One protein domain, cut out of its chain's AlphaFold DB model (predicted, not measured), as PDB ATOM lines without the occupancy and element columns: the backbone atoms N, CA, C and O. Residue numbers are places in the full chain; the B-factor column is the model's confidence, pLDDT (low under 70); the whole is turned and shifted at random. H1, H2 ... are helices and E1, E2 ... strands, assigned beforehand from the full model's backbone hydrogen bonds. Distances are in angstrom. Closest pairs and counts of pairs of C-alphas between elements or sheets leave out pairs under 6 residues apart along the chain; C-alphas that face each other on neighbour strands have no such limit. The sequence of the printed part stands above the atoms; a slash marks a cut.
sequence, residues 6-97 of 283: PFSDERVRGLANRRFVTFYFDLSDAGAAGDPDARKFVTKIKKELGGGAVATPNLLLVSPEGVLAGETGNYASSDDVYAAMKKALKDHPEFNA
ATOM      1  N   PRO A   6      71.757 -11.460  33.644       72.12
ATOM      2  CA  PRO A   6      73.155 -11.722  34.002       72.12
ATOM      3  C   PRO A   6      73.844 -10.651  34.859       72.12
ATOM      4  O   PRO A   6      74.680 -10.977  35.691       72.12
ATOM      5  N   PHE A   7      73.476  -9.378  34.708       74.19
ATOM      6  CA  PHE A   7      74.021  -8.251  35.474       74.19
ATOM      7  C   PHE A   7      73.401  -8.083  36.867       74.19
ATOM      8  O   PHE A   7      73.852  -7.224  37.626       74.19
ATOM      9  N   SER A   8      72.398  -8.900  37.215       74.56
ATOM     10  CA  SER A   8      71.981  -9.090  38.612       74.56
ATOM     11  C   SER A   8      72.954  -9.987  39.391       74.56
ATOM     12  O   SER A   8      72.943  -9.973  40.618       74.56
ATOM     13  N   ASP A   9      73.827 -10.732  38.700       82.06
ATOM     14  CA  ASP A   9      74.890 -11.509  39.336       82.06
ATOM     15  C   ASP A   9      76.045 -10.595  39.754       82.06
ATOM     16  O   ASP A   9      76.634  -9.865  38.950       82.06
ATOM     17  N   GLU A  10      76.398 -10.663  41.032       85.50
ATOM     18  CA  GLU A  10      77.446  -9.846  41.634       85.50
ATOM     19  C   GLU A  10      78.820 -10.053  40.983       85.50
ATOM     20  O   GLU A  10      79.568  -9.089  40.840       85.50
ATOM     21  N   ARG A  11      79.138 -11.265  40.509       87.94
ATOM     22  CA  ARG A  11      80.419 -11.560  39.842       87.94
ATOM     23  C   ARG A  11      80.524 -10.833  38.504       87.94
ATOM     24  O   ARG A  11      81.577 -10.298  38.162       87.94
ATOM     25  N   VAL A  12      79.425 -10.820  37.751       88.12
ATOM     26  CA  VAL A  12      79.325 -10.111  36.468       88.12
ATOM     27  C   VAL A  12      79.390  -8.607  36.710       88.12
ATOM     28  O   VAL A  12      80.165  -7.910  36.059       88.12
ATOM     29  N   ARG A  13      78.620  -8.103  37.682       86.38
ATOM     30  CA  ARG A  13      78.599  -6.679  38.041       86.38
ATOM     31  C   ARG A  13      79.965  -6.182  38.519       86.38
ATOM     32  O   ARG A  13      80.378  -5.110  38.086       86.38
ATOM     33  N   GLY A  14      80.654  -6.950  39.363       88.12
ATOM     34  CA  GLY A  14      81.988  -6.627  39.871       88.12
ATOM     35  C   GLY A  14      82.992  -6.452  38.734       88.12
ATOM     36  O   GLY A  14      83.580  -5.382  38.590       88.12
ATOM     37  N   LEU A  15      83.109  -7.445  37.844       90.12
ATOM     38  CA  LEU A  15      84.006  -7.332  36.689       90.12
ATOM     39  C   LEU A  15      83.603  -6.211  35.727       90.12
ATOM     40  O   LEU A  15      84.480  -5.533  35.196       90.12
ATOM     41  N   ALA A  16      82.305  -5.998  35.499       88.31
ATOM     42  CA  ALA A  16      81.837  -4.934  34.617       88.31
ATOM     43  C   ALA A  16      82.271  -3.577  35.178       88.31
ATOM     44  O   ALA A  16      83.023  -2.853  34.538       88.31
ATOM     45  N   ASN A  17      81.931  -3.290  36.433       85.38
ATOM     46  CA  ASN A  17      82.286  -2.027  37.077       85.38
ATOM     47  C   ASN A  17      83.806  -1.773  37.139       85.38
ATOM     48  O   ASN A  17      84.216  -0.620  37.239       85.38
ATOM     49  N   ARG A  18      84.640  -2.821  37.091       88.69
ATOM     50  CA  ARG A  18      86.104  -2.704  37.184       88.69
ATOM     51  C   ARG A  18      86.828  -2.643  35.849       88.69
ATOM     52  O   ARG A  18      87.900  -2.049  35.785       88.69
ATOM     53  N   ARG A  19      86.340  -3.354  34.835       90.06
ATOM     54  CA  ARG A  19      87.154  -3.702  33.660       90.06
ATOM     55  C   ARG A  19      86.446  -3.495  32.329       90.06
ATOM     56  O   ARG A  19      87.125  -3.399  31.313       90.06
ATOM     57  N   PHE A  20      85.114  -3.417  32.311       87.94
ATOM     58  CA  PHE A  20      84.362  -3.381  31.059       87.94
ATOM     59  C   PHE A  20      83.220  -2.371  31.078       87.94
ATOM     60  O   PHE A  20      82.387  -2.351  31.976       87.94
ATOM     61  N   VAL A  21      83.080  -1.625  29.990       79.38
ATOM     62  CA  VAL A  21      81.816  -0.976  29.652       79.38
ATOM     63  C   VAL A  21      80.961  -2.010  28.924       79.38
ATOM     64  O   VAL A  21      81.297  -2.457  27.825       79.38
ATOM     65  N   THR A  22      79.871  -2.440  29.557       70.19
ATOM     66  CA  THR A  22      78.981  -3.460  28.997       70.19
ATOM     67  C   THR A  22      77.748  -2.837  28.363       70.19
ATOM     68  O   THR A  22      77.090  -1.971  28.942       70.19
ATOM     69  N   PHE A  23      77.418  -3.303  27.159       67.56
ATOM     70  CA  PHE A  23      76.287  -2.803  26.385       67.56
ATOM     71  C   PHE A  23      75.226  -3.880  26.225       67.56
ATOM     72  O   PHE A  23      75.483  -4.940  25.659       67.56
ATOM     73  N   TYR A  24      74.031  -3.582  26.728       60.97
ATOM     74  CA  TYR A  24      72.883  -4.472  26.685       60.97
ATOM     75  C   TYR A  24      71.623  -3.642  26.388       60.97
ATOM     76  O   TYR A  24      70.965  -3.148  27.302       60.97
ATOM     77  N   PHE A  25      71.326  -3.393  25.111       59.16
ATOM     78  CA  PHE A  25      70.179  -2.570  24.718       59.16
ATOM     79  C   PHE A  25      69.634  -2.955  23.337       59.16
ATOM     80  O   PHE A  25      70.305  -3.616  22.541       59.16
ATOM     81  N   ASP A  26      68.392  -2.549  23.085       57.03
ATOM     82  CA  ASP A  26      67.750  -2.636  21.779       57.03
ATOM     83  C   ASP A  26      68.346  -1.555  20.863       57.03
ATOM     84  O   ASP A  26      68.316  -0.370  21.192       57.03
ATOM     85  N   LEU A  27      68.896  -1.953  19.712       57.69
ATOM     86  CA  LEU A  27      69.496  -1.030  18.741       57.69
ATOM     87  C   LEU A  27      68.447  -0.224  17.953       57.69
ATOM     88  O   LEU A  27      68.816   0.531  17.055       57.69
ATOM     89  N   SER A  28      67.155  -0.366  18.258       59.41
ATOM     90  CA  SER A  28      66.103   0.488  17.710       59.41
ATOM     91  C   SER A  28      66.315   1.967  18.068       59.41
ATOM     92  O   SER A  28      66.585   2.316  19.216       59.41
ATOM     93  N   ASP A  29      66.122   2.863  17.090       56.34
ATOM     94  CA  ASP A  29      66.124   4.322  17.313       56.34
ATOM     95  C   ASP A  29      64.857   4.816  18.034       56.34
ATOM     96  O   ASP A  29      64.782   5.974  18.444       56.34
ATOM     97  N   ALA A  30      63.842   3.957  18.166       54.38
ATOM     98  CA  ALA A  30      62.540   4.298  18.721       54.38
ATOM     99  C   ALA A  30      62.031   3.231  19.702       54.38
ATOM    100  O   ALA A  30      62.271   2.036  19.537       54.38
ATOM    101  N   GLY A  31      61.260   3.671  20.698       53.50
ATOM    102  CA  GLY A  31      60.651   2.814  21.717       53.50
ATOM    103  C   GLY A  31      61.269   2.998  23.103       53.50
ATOM    104  O   GLY A  31      62.318   3.610  23.262       53.50
ATOM    105  N   ALA A  32      60.602   2.462  24.127       50.94
ATOM    106  CA  ALA A  32      60.972   2.667  25.532       50.94
ATOM    107  C   ALA A  32      62.331   2.053  25.940       50.94
ATOM    108  O   ALA A  32      62.801   2.310  27.044       50.94
ATOM    109  N   ALA A  33      62.936   1.226  25.082       51.84
ATOM    110  CA  ALA A  33      64.214   0.553  25.323       51.84
ATOM    111  C   ALA A  33      65.332   0.972  24.347       51.84
ATOM    112  O   ALA A  33      66.435   0.436  24.447       51.84
ATOM    113  N   GLY A  34      65.049   1.894  23.418       58.53
ATOM    114  CA  GLY A  34      66.031   2.384  22.451       58.53
ATOM    115  C   GLY A  34      67.019   3.358  23.092       58.53
ATOM    116  O   GLY A  34      66.623   4.235  23.859       58.53
ATOM    117  N   ASP A  35      68.300   3.214  22.755       66.94
ATOM    118  CA  ASP A  35      69.377   4.114  23.183       66.94
ATOM    119  C   ASP A  35      70.196   4.565  21.956       66.94
ATOM    120  O   ASP A  35      71.112   3.859  21.510       66.94
ATOM    121  N   PRO A  36      69.861   5.729  21.363       73.62
ATOM    122  CA  PRO A  36      70.518   6.216  20.152       73.62
ATOM    123  C   PRO A  36      72.017   6.478  20.326       73.62
ATOM    124  O   PRO A  36      72.783   6.338  19.370       73.62
ATOM    125  N   ASP A  37      72.463   6.869  21.521       76.69
ATOM    126  CA  ASP A  37      73.868   7.194  21.762       76.69
ATOM    127  C   ASP A  37      74.694   5.931  21.982       76.69
ATOM    128  O   ASP A  37      75.773   5.792  21.392       76.69
ATOM    129  N   ALA A  38      74.148   4.954  22.706       73.06
ATOM    130  CA  ALA A  38      74.747   3.632  22.779       73.06
ATOM    131  C   ALA A  38      74.790   2.970  21.388       73.06
ATOM    132  O   ALA A  38      75.816   2.391  21.021       73.06
ATOM    133  N   ARG A  39      73.751   3.127  20.547       75.31
ATOM    134  CA  ARG A  39      73.765   2.645  19.150       75.31
ATOM    135  C   ARG A  39      74.897   3.284  18.352       75.31
ATOM    136  O   ARG A  39      75.663   2.574  17.699       75.31
ATOM    137  N   LYS A  40      75.040   4.613  18.397       79.81
ATOM    138  CA  LYS A  40      76.144   5.323  17.721       79.81
ATOM    139  C   LYS A  40      77.511   4.835  18.197       79.81
ATOM    140  O   LYS A  40      78.431   4.733  17.393       79.81
ATOM    141  N   PHE A  41      77.663   4.551  19.487       80.12
ATOM    142  CA  PHE A  41      78.910   4.021  20.035       80.12
ATOM    143  C   PHE A  41      79.200   2.612  19.504       80.12
ATOM    144  O   PHE A  41      80.244   2.374  18.897       80.12
ATOM    145  N   VAL A  42      78.242   1.694  19.643       77.00
ATOM    146  CA  VAL A  42      78.388   0.295  19.224       77.00
ATOM    147  C   VAL A  42      78.602   0.166  17.712       77.00
ATOM    148  O   VAL A  42      79.431  -0.625  17.273       77.00
ATOM    149  N   THR A  43      77.931   0.981  16.896       80.62
ATOM    150  CA  THR A  43      78.093   0.967  15.429       80.62
ATOM    151  C   THR A  43      79.447   1.494  14.952       80.62
ATOM    152  O   THR A  43      79.913   1.079  13.887       80.62
ATOM    153  N   LYS A  44      80.121   2.352  15.731       83.62
ATOM    154  CA  LYS A  44      81.520   2.734  15.463       83.62
ATOM    155  C   LYS A  44      82.472   1.557  15.668       83.62
ATOM    156  O   LYS A  44      83.416   1.415  14.898       83.62
ATOM    157  N   ILE A  45      82.201   0.725  16.672       80.62
ATOM    158  CA  ILE A  45      82.996  -0.465  16.996       80.62
ATOM    159  C   ILE A  45      82.707  -1.592  15.997       80.62
ATOM    160  O   ILE A  45      83.625  -2.233  15.493       80.62
ATOM    161  N   LYS A  46      81.429  -1.820  15.675       79.31
ATOM    162  CA  LYS A  46      80.969  -2.945  14.859       79.31
ATOM    163  C   LYS A  46      79.865  -2.497  13.894       79.31
ATOM    164  O   LYS A  46      78.680  -2.507  14.220       79.31
ATOM    165  N   LYS A  47      80.268  -2.102  12.678       78.31
ATOM    166  CA  LYS A  47      79.385  -1.491  11.657       78.31
ATOM    167  C   LYS A  47      78.172  -2.348  11.279       78.31
ATOM    168  O   LYS A  47      77.120  -1.799  10.969       78.31
ATOM    169  N   GLU A  48      78.300  -3.674  11.327       75.25
ATOM    170  CA  GLU A  48      77.214  -4.619  11.017       75.25
ATOM    171  C   GLU A  48      76.008  -4.511  11.966       75.25
ATOM    172  O   GLU A  48      74.893  -4.841  11.574       75.25
ATOM    173  N   LEU A  49      76.195  -3.950  13.166       71.19
ATOM    174  CA  LEU A  49      75.113  -3.677  14.117       71.19
ATOM    175  C   LEU A  49      74.301  -2.411  13.769       71.19
ATOM    176  O   LEU A  49      73.391  -2.041  14.502       71.19
ATOM    177  N   GLY A  50      74.617  -1.721  12.666       61.69
ATOM    178  CA  GLY A  50      73.935  -0.492  12.242       61.69
ATOM    179  C   GLY A  50      72.735  -0.679  11.307       61.69
ATOM    180  O   GLY A  50      72.060   0.310  11.018       61.69
ATOM    181  N   GLY A  51      72.474  -1.900  10.822       60.41
ATOM    182  CA  GLY A  51      71.409  -2.197   9.851       60.41
ATOM    183  C   GLY A  51      69.979  -2.009  10.389       60.41
ATOM    184  O   GLY A  51      69.763  -1.945  11.588       60.41
ATOM    185  N   GLY A  52      68.976  -1.917   9.506       52.38
ATOM    186  CA  GLY A  52      67.570  -1.670   9.894       52.38
ATOM    187  C   GLY A  52      66.813  -2.877  10.476       52.38
ATOM    188  O   GLY A  52      65.728  -2.709  11.018       52.38
ATOM    189  N   ALA A  53      67.378  -4.082  10.375       52.09
ATOM    190  CA  ALA A  53      66.832  -5.316  10.939       52.09
ATOM    191  C   ALA A  53      67.930  -6.013  11.750       52.09
ATOM    192  O   ALA A  53      68.522  -6.994  11.304       52.09
ATOM    193  N   VAL A  54      68.278  -5.452  12.909       50.88
ATOM    194  CA  VAL A  54      69.297  -6.054  13.773       50.88
ATOM    195  C   VAL A  54      68.611  -7.105  14.636       50.88
ATOM    196  O   VAL A  54      67.728  -6.784  15.430       50.88
ATOM    197  N   ALA A  55      68.993  -8.374  14.473       54.47
ATOM    198  CA  ALA A  55      68.713  -9.377  15.498       54.47
ATOM    199  C   ALA A  55      69.251  -8.850  16.835       54.47
ATOM    200  O   ALA A  55      70.292  -8.197  16.838       54.47
ATOM    201  N   THR A  56      68.557  -9.105  17.949       57.78
ATOM    202  CA  THR A  56      68.982  -8.643  19.278       57.78
ATOM    203  C   THR A  56      70.500  -8.787  19.445       57.78
ATOM    204  O   THR A  56      71.001  -9.912  19.330       57.78
ATOM    205  N   PRO A  57      71.238  -7.689  19.682       63.00
ATOM    206  CA  PRO A  57      72.689  -7.724  19.639       63.00
ATOM    207  C   PRO A  57      73.246  -8.619  20.742       63.00
ATOM    208  O   PRO A  57      72.703  -8.682  21.847       63.00
ATOM    209  N   ASN A  58      74.358  -9.286  20.439       72.75
ATOM    210  CA  ASN A  58      75.199  -9.921  21.447       72.75
ATOM    211  C   ASN A  58      75.544  -8.924  22.559       72.75
ATOM    212  O   ASN A  58      75.675  -7.722  22.318       72.75
ATOM    213  N   LEU A  59      75.763  -9.439  23.766       77.94
ATOM    214  CA  LEU A  59      76.402  -8.657  24.811       77.94
ATOM    215  C   LEU A  59      77.853  -8.393  24.395       77.94
ATOM    216  O   LEU A  59      78.625  -9.331  24.186       77.94
ATOM    217  N   LEU A  60      78.212  -7.115  24.305       83.38
ATOM    218  CA  LEU A  60      79.558  -6.669  23.966       83.38
ATOM    219  C   LEU A  60      80.341  -6.338  25.238       83.38
ATOM    220  O   LEU A  60      79.840  -5.631  26.120       83.38
ATOM    221  N   LEU A  61      81.575  -6.833  25.309       87.81
ATOM    222  CA  LEU A  61      82.539  -6.521  26.359       87.81
ATOM    223  C   LEU A  61      83.548  -5.528  25.791       87.81
ATOM    224  O   LEU A  61      84.420  -5.904  25.007       87.81
ATOM    225  N   VAL A  62      83.395  -4.257  26.149       87.56
ATOM    226  CA  VAL A  62      84.222  -3.172  25.616       87.56
ATOM    227  C   VAL A  62      85.123  -2.639  26.727       87.56
ATOM    228  O   VAL A  62      84.668  -2.474  27.858       87.56
ATOM    229  N   SER A  63      86.398  -2.390  26.436       85.19
ATOM    230  CA  SER A  63      87.304  -1.721  27.374       85.19
ATOM    231  C   SER A  63      86.856  -0.268  27.619       85.19
ATOM    232  O   SER A  63      86.101   0.289  26.811       85.19
ATOM    233  N   PRO A  64      87.313   0.390  28.698       80.06
ATOM    234  CA  PRO A  64      87.040   1.813  28.928       80.06
ATOM    235  C   PRO A  64      87.459   2.723  27.760       80.06
ATOM    236  O   PRO A  64      86.837   3.753  27.515       80.06
ATOM    237  N   GLU A  65      88.474   2.318  26.998       82.44
ATOM    238  CA  GLU A  65      89.011   3.033  25.835       82.44
ATOM    239  C   GLU A  65      88.234   2.748  24.537       82.44
ATOM    240  O   GLU A  65      88.561   3.298  23.485       82.44
ATOM    241  N   GLY A  66      87.196   1.906  24.584       84.19
ATOM    242  CA  GLY A  66      86.343   1.605  23.433       84.19
ATOM    243  C   GLY A  66      86.797   0.419  22.581       84.19
ATOM    244  O   GLY A  66      86.312   0.263  21.459       84.19
ATOM    245  N   VAL A  67      87.702  -0.429  23.082       88.56
ATOM    246  CA  VAL A  67      88.173  -1.622  22.360       88.56
ATOM    247  C   VAL A  67      87.260  -2.812  22.642       88.56
ATOM    248  O   VAL A  67      86.984  -3.129  23.796       88.56
ATOM    249  N   LEU A  68      86.800  -3.503  21.598       89.25
ATOM    250  CA  LEU A  68      86.013  -4.725  21.753       89.25
ATOM    251  C   LEU A  68      86.911  -5.886  22.203       89.25
ATOM    252  O   LEU A  68      87.709  -6.389  21.418       89.25
ATOM    253  N   ALA A  69      86.749  -6.316  23.451       89.56
ATOM    254  CA  ALA A  69      87.526  -7.389  24.073       89.56
ATOM    255  C   ALA A  69      86.849  -8.766  23.962       89.56
ATOM    256  O   ALA A  69      87.478  -9.805  24.162       89.56
ATOM    257  N   GLY A  70      85.544  -8.796  23.682       88.00
ATOM    258  CA  GLY A  70      84.799 -10.037  23.522       88.00
ATOM    259  C   GLY A  70      83.304  -9.832  23.326       88.00
ATOM    260  O   GLY A  70      82.770  -8.733  23.482       88.00
ATOM    261  N   GLU A  71      82.624 -10.927  23.003       87.38
ATOM    262  CA  GLU A  71      81.180 -10.972  22.800       87.38
ATOM    263  C   GLU A  71      80.602 -12.242  23.426       87.38
ATOM    264  O   GLU A  71      81.264 -13.282  23.481       87.38
ATOM    265  N   THR A  72      79.350 -12.176  23.864       84.00
ATOM    266  CA  THR A  72      78.580 -13.356  24.263       84.00
ATOM    267  C   THR A  72      77.123 -13.219  23.838       84.00
ATOM    268  O   THR A  72      76.648 -12.125  23.535       84.00
ATOM    269  N   GLY A  73      76.414 -14.343  23.768       75.00
ATOM    270  CA  GLY A  73      75.039 -14.376  23.287       75.00
ATOM    271  C   GLY A  73      74.119 -13.482  24.120       75.00
ATOM    272  O   GLY A  73      74.224 -13.401  25.341       75.00
ATOM    273  N   ASN A  74      73.153 -12.852  23.468       69.69
ATOM    274  CA  ASN A  74      72.123 -12.024  24.104       69.69
ATOM    275  C   ASN A  74      71.221 -12.781  25.110       69.69
ATOM    276  O   ASN A  74      70.576 -12.157  25.954       69.69
ATOM    277  N   TYR A  75      71.189 -14.115  25.021       70.00
ATOM    278  CA  TYR A  75      70.496 -15.026  25.943       70.00
ATOM    279  C   TYR A  75      71.447 -15.817  26.858       70.00
ATOM    280  O   TYR A  75      71.025 -16.816  27.445       70.00
ATOM    281  N   ALA A  76      72.720 -15.421  26.939       76.25
ATOM    282  CA  ALA A  76      73.716 -16.059  27.792       76.25
ATOM    283  C   ALA A  76      73.291 -16.033  29.270       76.25
ATOM    284  O   ALA A  76      72.694 -15.061  29.741       76.25
ATOM    285  N   SER A  77      73.604 -17.101  30.007       77.06
ATOM    286  CA  SER A  77      73.420 -17.134  31.460       77.06
ATOM    287  C   SER A  77      74.440 -16.237  32.174       77.06
ATOM    288  O   SER A  77      75.450 -15.844  31.588       77.06
ATOM    289  N   SER A  78      74.226 -15.940  33.462       81.75
ATOM    290  CA  SER A  78      75.222 -15.231  34.284       81.75
ATOM    291  C   SER A  78      76.592 -15.913  34.258       81.75
ATOM    292  O   SER A  78      77.613 -15.233  34.185       81.75
ATOM    293  N   ASP A  79      76.623 -17.249  34.267       84.50
ATOM    294  CA  ASP A  79      77.866 -18.019  34.210       84.50
ATOM    295  C   ASP A  79      78.549 -17.911  32.844       84.50
ATOM    296  O   ASP A  79      79.766 -17.730  32.792       84.50
ATOM    297  N   ASP A  80      77.784 -17.951  31.749       86.44
ATOM    298  CA  ASP A  80      78.316 -17.774  30.390       86.44
ATOM    299  C   ASP A  80      78.904 -16.370  30.204       86.44
ATOM    300  O   ASP A  80      79.993 -16.210  29.649       86.44
ATOM    301  N   VAL A  81      78.206 -15.342  30.702       87.19
ATOM    302  CA  VAL A  81      78.697 -13.958  30.682       87.19
ATOM    303  C   VAL A  81      79.967 -13.833  31.520       87.19
ATOM    304  O   VAL A  81      80.978 -13.330  31.030       87.19
ATOM    305  N   TYR A  82      79.965 -14.345  32.752       89.75
ATOM    306  CA  TYR A  82      81.139 -14.308  33.623       89.75
ATOM    307  C   TYR A  82      82.335 -15.066  33.020       89.75
ATOM    308  O   TYR A  82      83.479 -14.614  33.108       89.75
ATOM    309  N   ALA A  83      82.097 -16.206  32.366       91.06
ATOM    310  CA  ALA A  83      83.124 -16.958  31.655       91.06
ATOM    311  C   ALA A  83      83.692 -16.172  30.463       91.06
ATOM    312  O   ALA A  83      84.915 -16.119  30.307       91.06
ATOM    313  N   ALA A  84      82.836 -15.516  29.674       91.75
ATOM    314  CA  ALA A  84      83.255 -14.663  28.564       91.75
ATOM    315  C   ALA A  84      84.116 -13.483  29.044       91.75
ATOM    316  O   ALA A  84      85.162 -13.217  28.458       91.75
ATOM    317  N   MET A  85      83.746 -12.837  30.156       92.81
ATOM    318  CA  MET A  85      84.525 -11.745  30.756       92.81
ATOM    319  C   MET A  85      85.907 -12.205  31.220       92.81
ATOM    320  O   MET A  85      86.911 -11.566  30.912       92.81
ATOM    321  N   LYS A  86      85.992 -13.354  31.901       92.81
ATOM    322  CA  LYS A  86      87.286 -13.936  32.297       92.81
ATOM    323  C   LYS A  86      88.148 -14.310  31.094       92.81
ATOM    324  O   LYS A  86      89.361 -14.131  31.145       92.81
ATOM    325  N   LYS A  87      87.539 -14.836  30.027       94.19
ATOM    326  CA  LYS A  87      88.248 -15.139  28.780       94.19
ATOM    327  C   LYS A  87      88.790 -13.857  28.141       94.19
ATOM    328  O   LYS A  87      89.970 -13.821  27.822       94.19
ATOM    329  N   ALA A  88      87.976 -12.807  28.046       93.44
ATOM    330  CA  ALA A  88      88.398 -11.511  27.520       93.44
ATOM    331  C   ALA A  88      89.594 -10.936  28.301       93.44
ATOM    332  O   ALA A  88      90.575 -10.537  27.691       93.44
ATOM    333  N   LEU A  89      89.581 -10.992  29.639       92.69
ATOM    334  CA  LEU A  89      90.715 -10.552  30.473       92.69
ATOM    335  C   LEU A  89      91.977 -11.416  30.330       92.69
ATOM    336  O   LEU A  89      93.077 -10.952  30.616       92.69
ATOM    337  N   LYS A  90      91.827 -12.687  29.943       92.69
ATOM    338  CA  LYS A  90      92.960 -13.578  29.666       92.69
ATOM    339  C   LYS A  90      93.584 -13.272  28.304       92.69
ATOM    340  O   LYS A  90      94.804 -13.305  28.188       92.69
ATOM    341  N   ASP A  91      92.746 -13.016  27.305       93.50
ATOM    342  CA  ASP A  91      93.176 -12.720  25.938       93.50
ATOM    343  C   ASP A  91      93.726 -11.285  25.818       93.50
ATOM    344  O   ASP A  91      94.622 -11.043  25.014       93.50
ATOM    345  N   HIS A  92      93.238 -10.376  26.669       92.19
ATOM    346  CA  HIS A  92      93.648  -8.975  26.782       92.19
ATOM    347  C   HIS A  92      94.136  -8.651  28.206       92.19
ATOM    348  O   HIS A  92      93.427  -7.992  28.981       92.19
ATOM    349  N   PRO A  93      95.327  -9.135  28.606       91.69
ATOM    350  CA  PRO A  93      95.858  -8.917  29.952       91.69
ATOM    351  C   PRO A  93      96.064  -7.434  30.292       91.69
ATOM    352  O   PRO A  93      96.013  -7.076  31.467       91.69
ATOM    353  N   GLU A  94      96.242  -6.568  29.291       90.50
ATOM    354  CA  GLU A  94      96.309  -5.114  29.438       90.50
ATOM    355  C   GLU A  94      95.042  -4.528  30.068       90.50
ATOM    356  O   GLU A  94      95.135  -3.607  30.874       90.50
ATOM    357  N   PHE A  95      93.870  -5.110  29.791       89.25
ATOM    358  CA  PHE A  95      92.619  -4.669  30.405       89.25
ATOM    359  C   PHE A  95      92.490  -5.150  31.841       89.25
ATOM    360  O   PHE A  95      91.757  -4.541  32.603       89.25
ATOM    361  N   ASN A  96      93.202  -6.209  32.237       89.38
ATOM    362  CA  ASN A  96      93.182  -6.733  33.602       89.38
ATOM    363  C   ASN A  96      94.176  -6.028  34.543       89.38
ATOM    364  O   ASN A  96      94.176  -6.300  35.748       89.38
ATOM    365  N   ALA A  97      95.038  -5.163  34.004       88.06
ATOM    366  CA  ALA A  97      96.024  -4.428  34.780       88.06
ATOM    367  C   ALA A  97      95.356  -3.526  35.829       88.06
ATOM    368  O   ALA A  97      94.231  -3.057  35.657       88.06
TER     369      ALA A  97
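This is residues 6 to 97 of the 283 residues of an uncharacterized protein of Planctomycetes bacterium (UniProt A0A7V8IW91). A small three-stranded sheet stands in the middle, with two helices, H1 and H4, side by side over one face; away from them, beyond the sheet, H2, H3 and the loop of residues 24 to 35 make a looser end. The printed part has 92 residues, in the order H1, E1, H2, H3, E2, E3, H4, H5. The sheet, E1 - E2 - E3, is antiparallel, and the class is mixed, helices and strands. The whole is compact, radius of gyration of the C-alphas 13.0 A, spanning 36 by 24 by 18 A.

Inner strand E2, residues 59 to 62, is antiparallel to E1, residues 21 to 23, with N 21 and O 62 at 2.8 A. E2 and E3, residues 68 to 72, form a hairpin, with N 59 and O 72 at 2.8 A. H4, residues 78 to 91, is over E3 at a height over the sheet of 8.0 A. H1, residues 10 to 19, and H4 make two layers with the sheet, helices on one face. They touch at C-alphas Val 12 and Tyr 82, 5.4 A, at a shallow tilt of 29 degrees, the same way. H2, residues 36 to 45, only grazes the sheet and touches H3, residues 47 to 50, at C-alphas Thr 43 and Gly 50, 5.4 A. H5, residues 93 to 96, only just touches H4, only at the corner, with 3 pairs of C-alphas within 8 A, the closest Leu 89 and Asn 96 at 5.5 A; residues 89 to 90 alone of H4 take part. H1 and H2 are apart. Every O i to N i+4 pair is within hydrogen-bond range in H1, H2 and H4; H3 and H5 are too short for one.

H1 begins at C-alpha 10 (77.446, -9.846, 41.634) and is 14.0 A long; H2 is 14.5 A and E3 11.7 A. H4 is 20.0 A long, and H5 ends at C-alpha 96 (93.182, -6.733, 33.602).

The C-alphas farthest apart, Gly 31 and Ala 97, are 38.4 A apart. The printed part has no cut; the link E1 to H2 is long. Residues 23 to 35, 50 to 57 and 74 have pLDDT under 70.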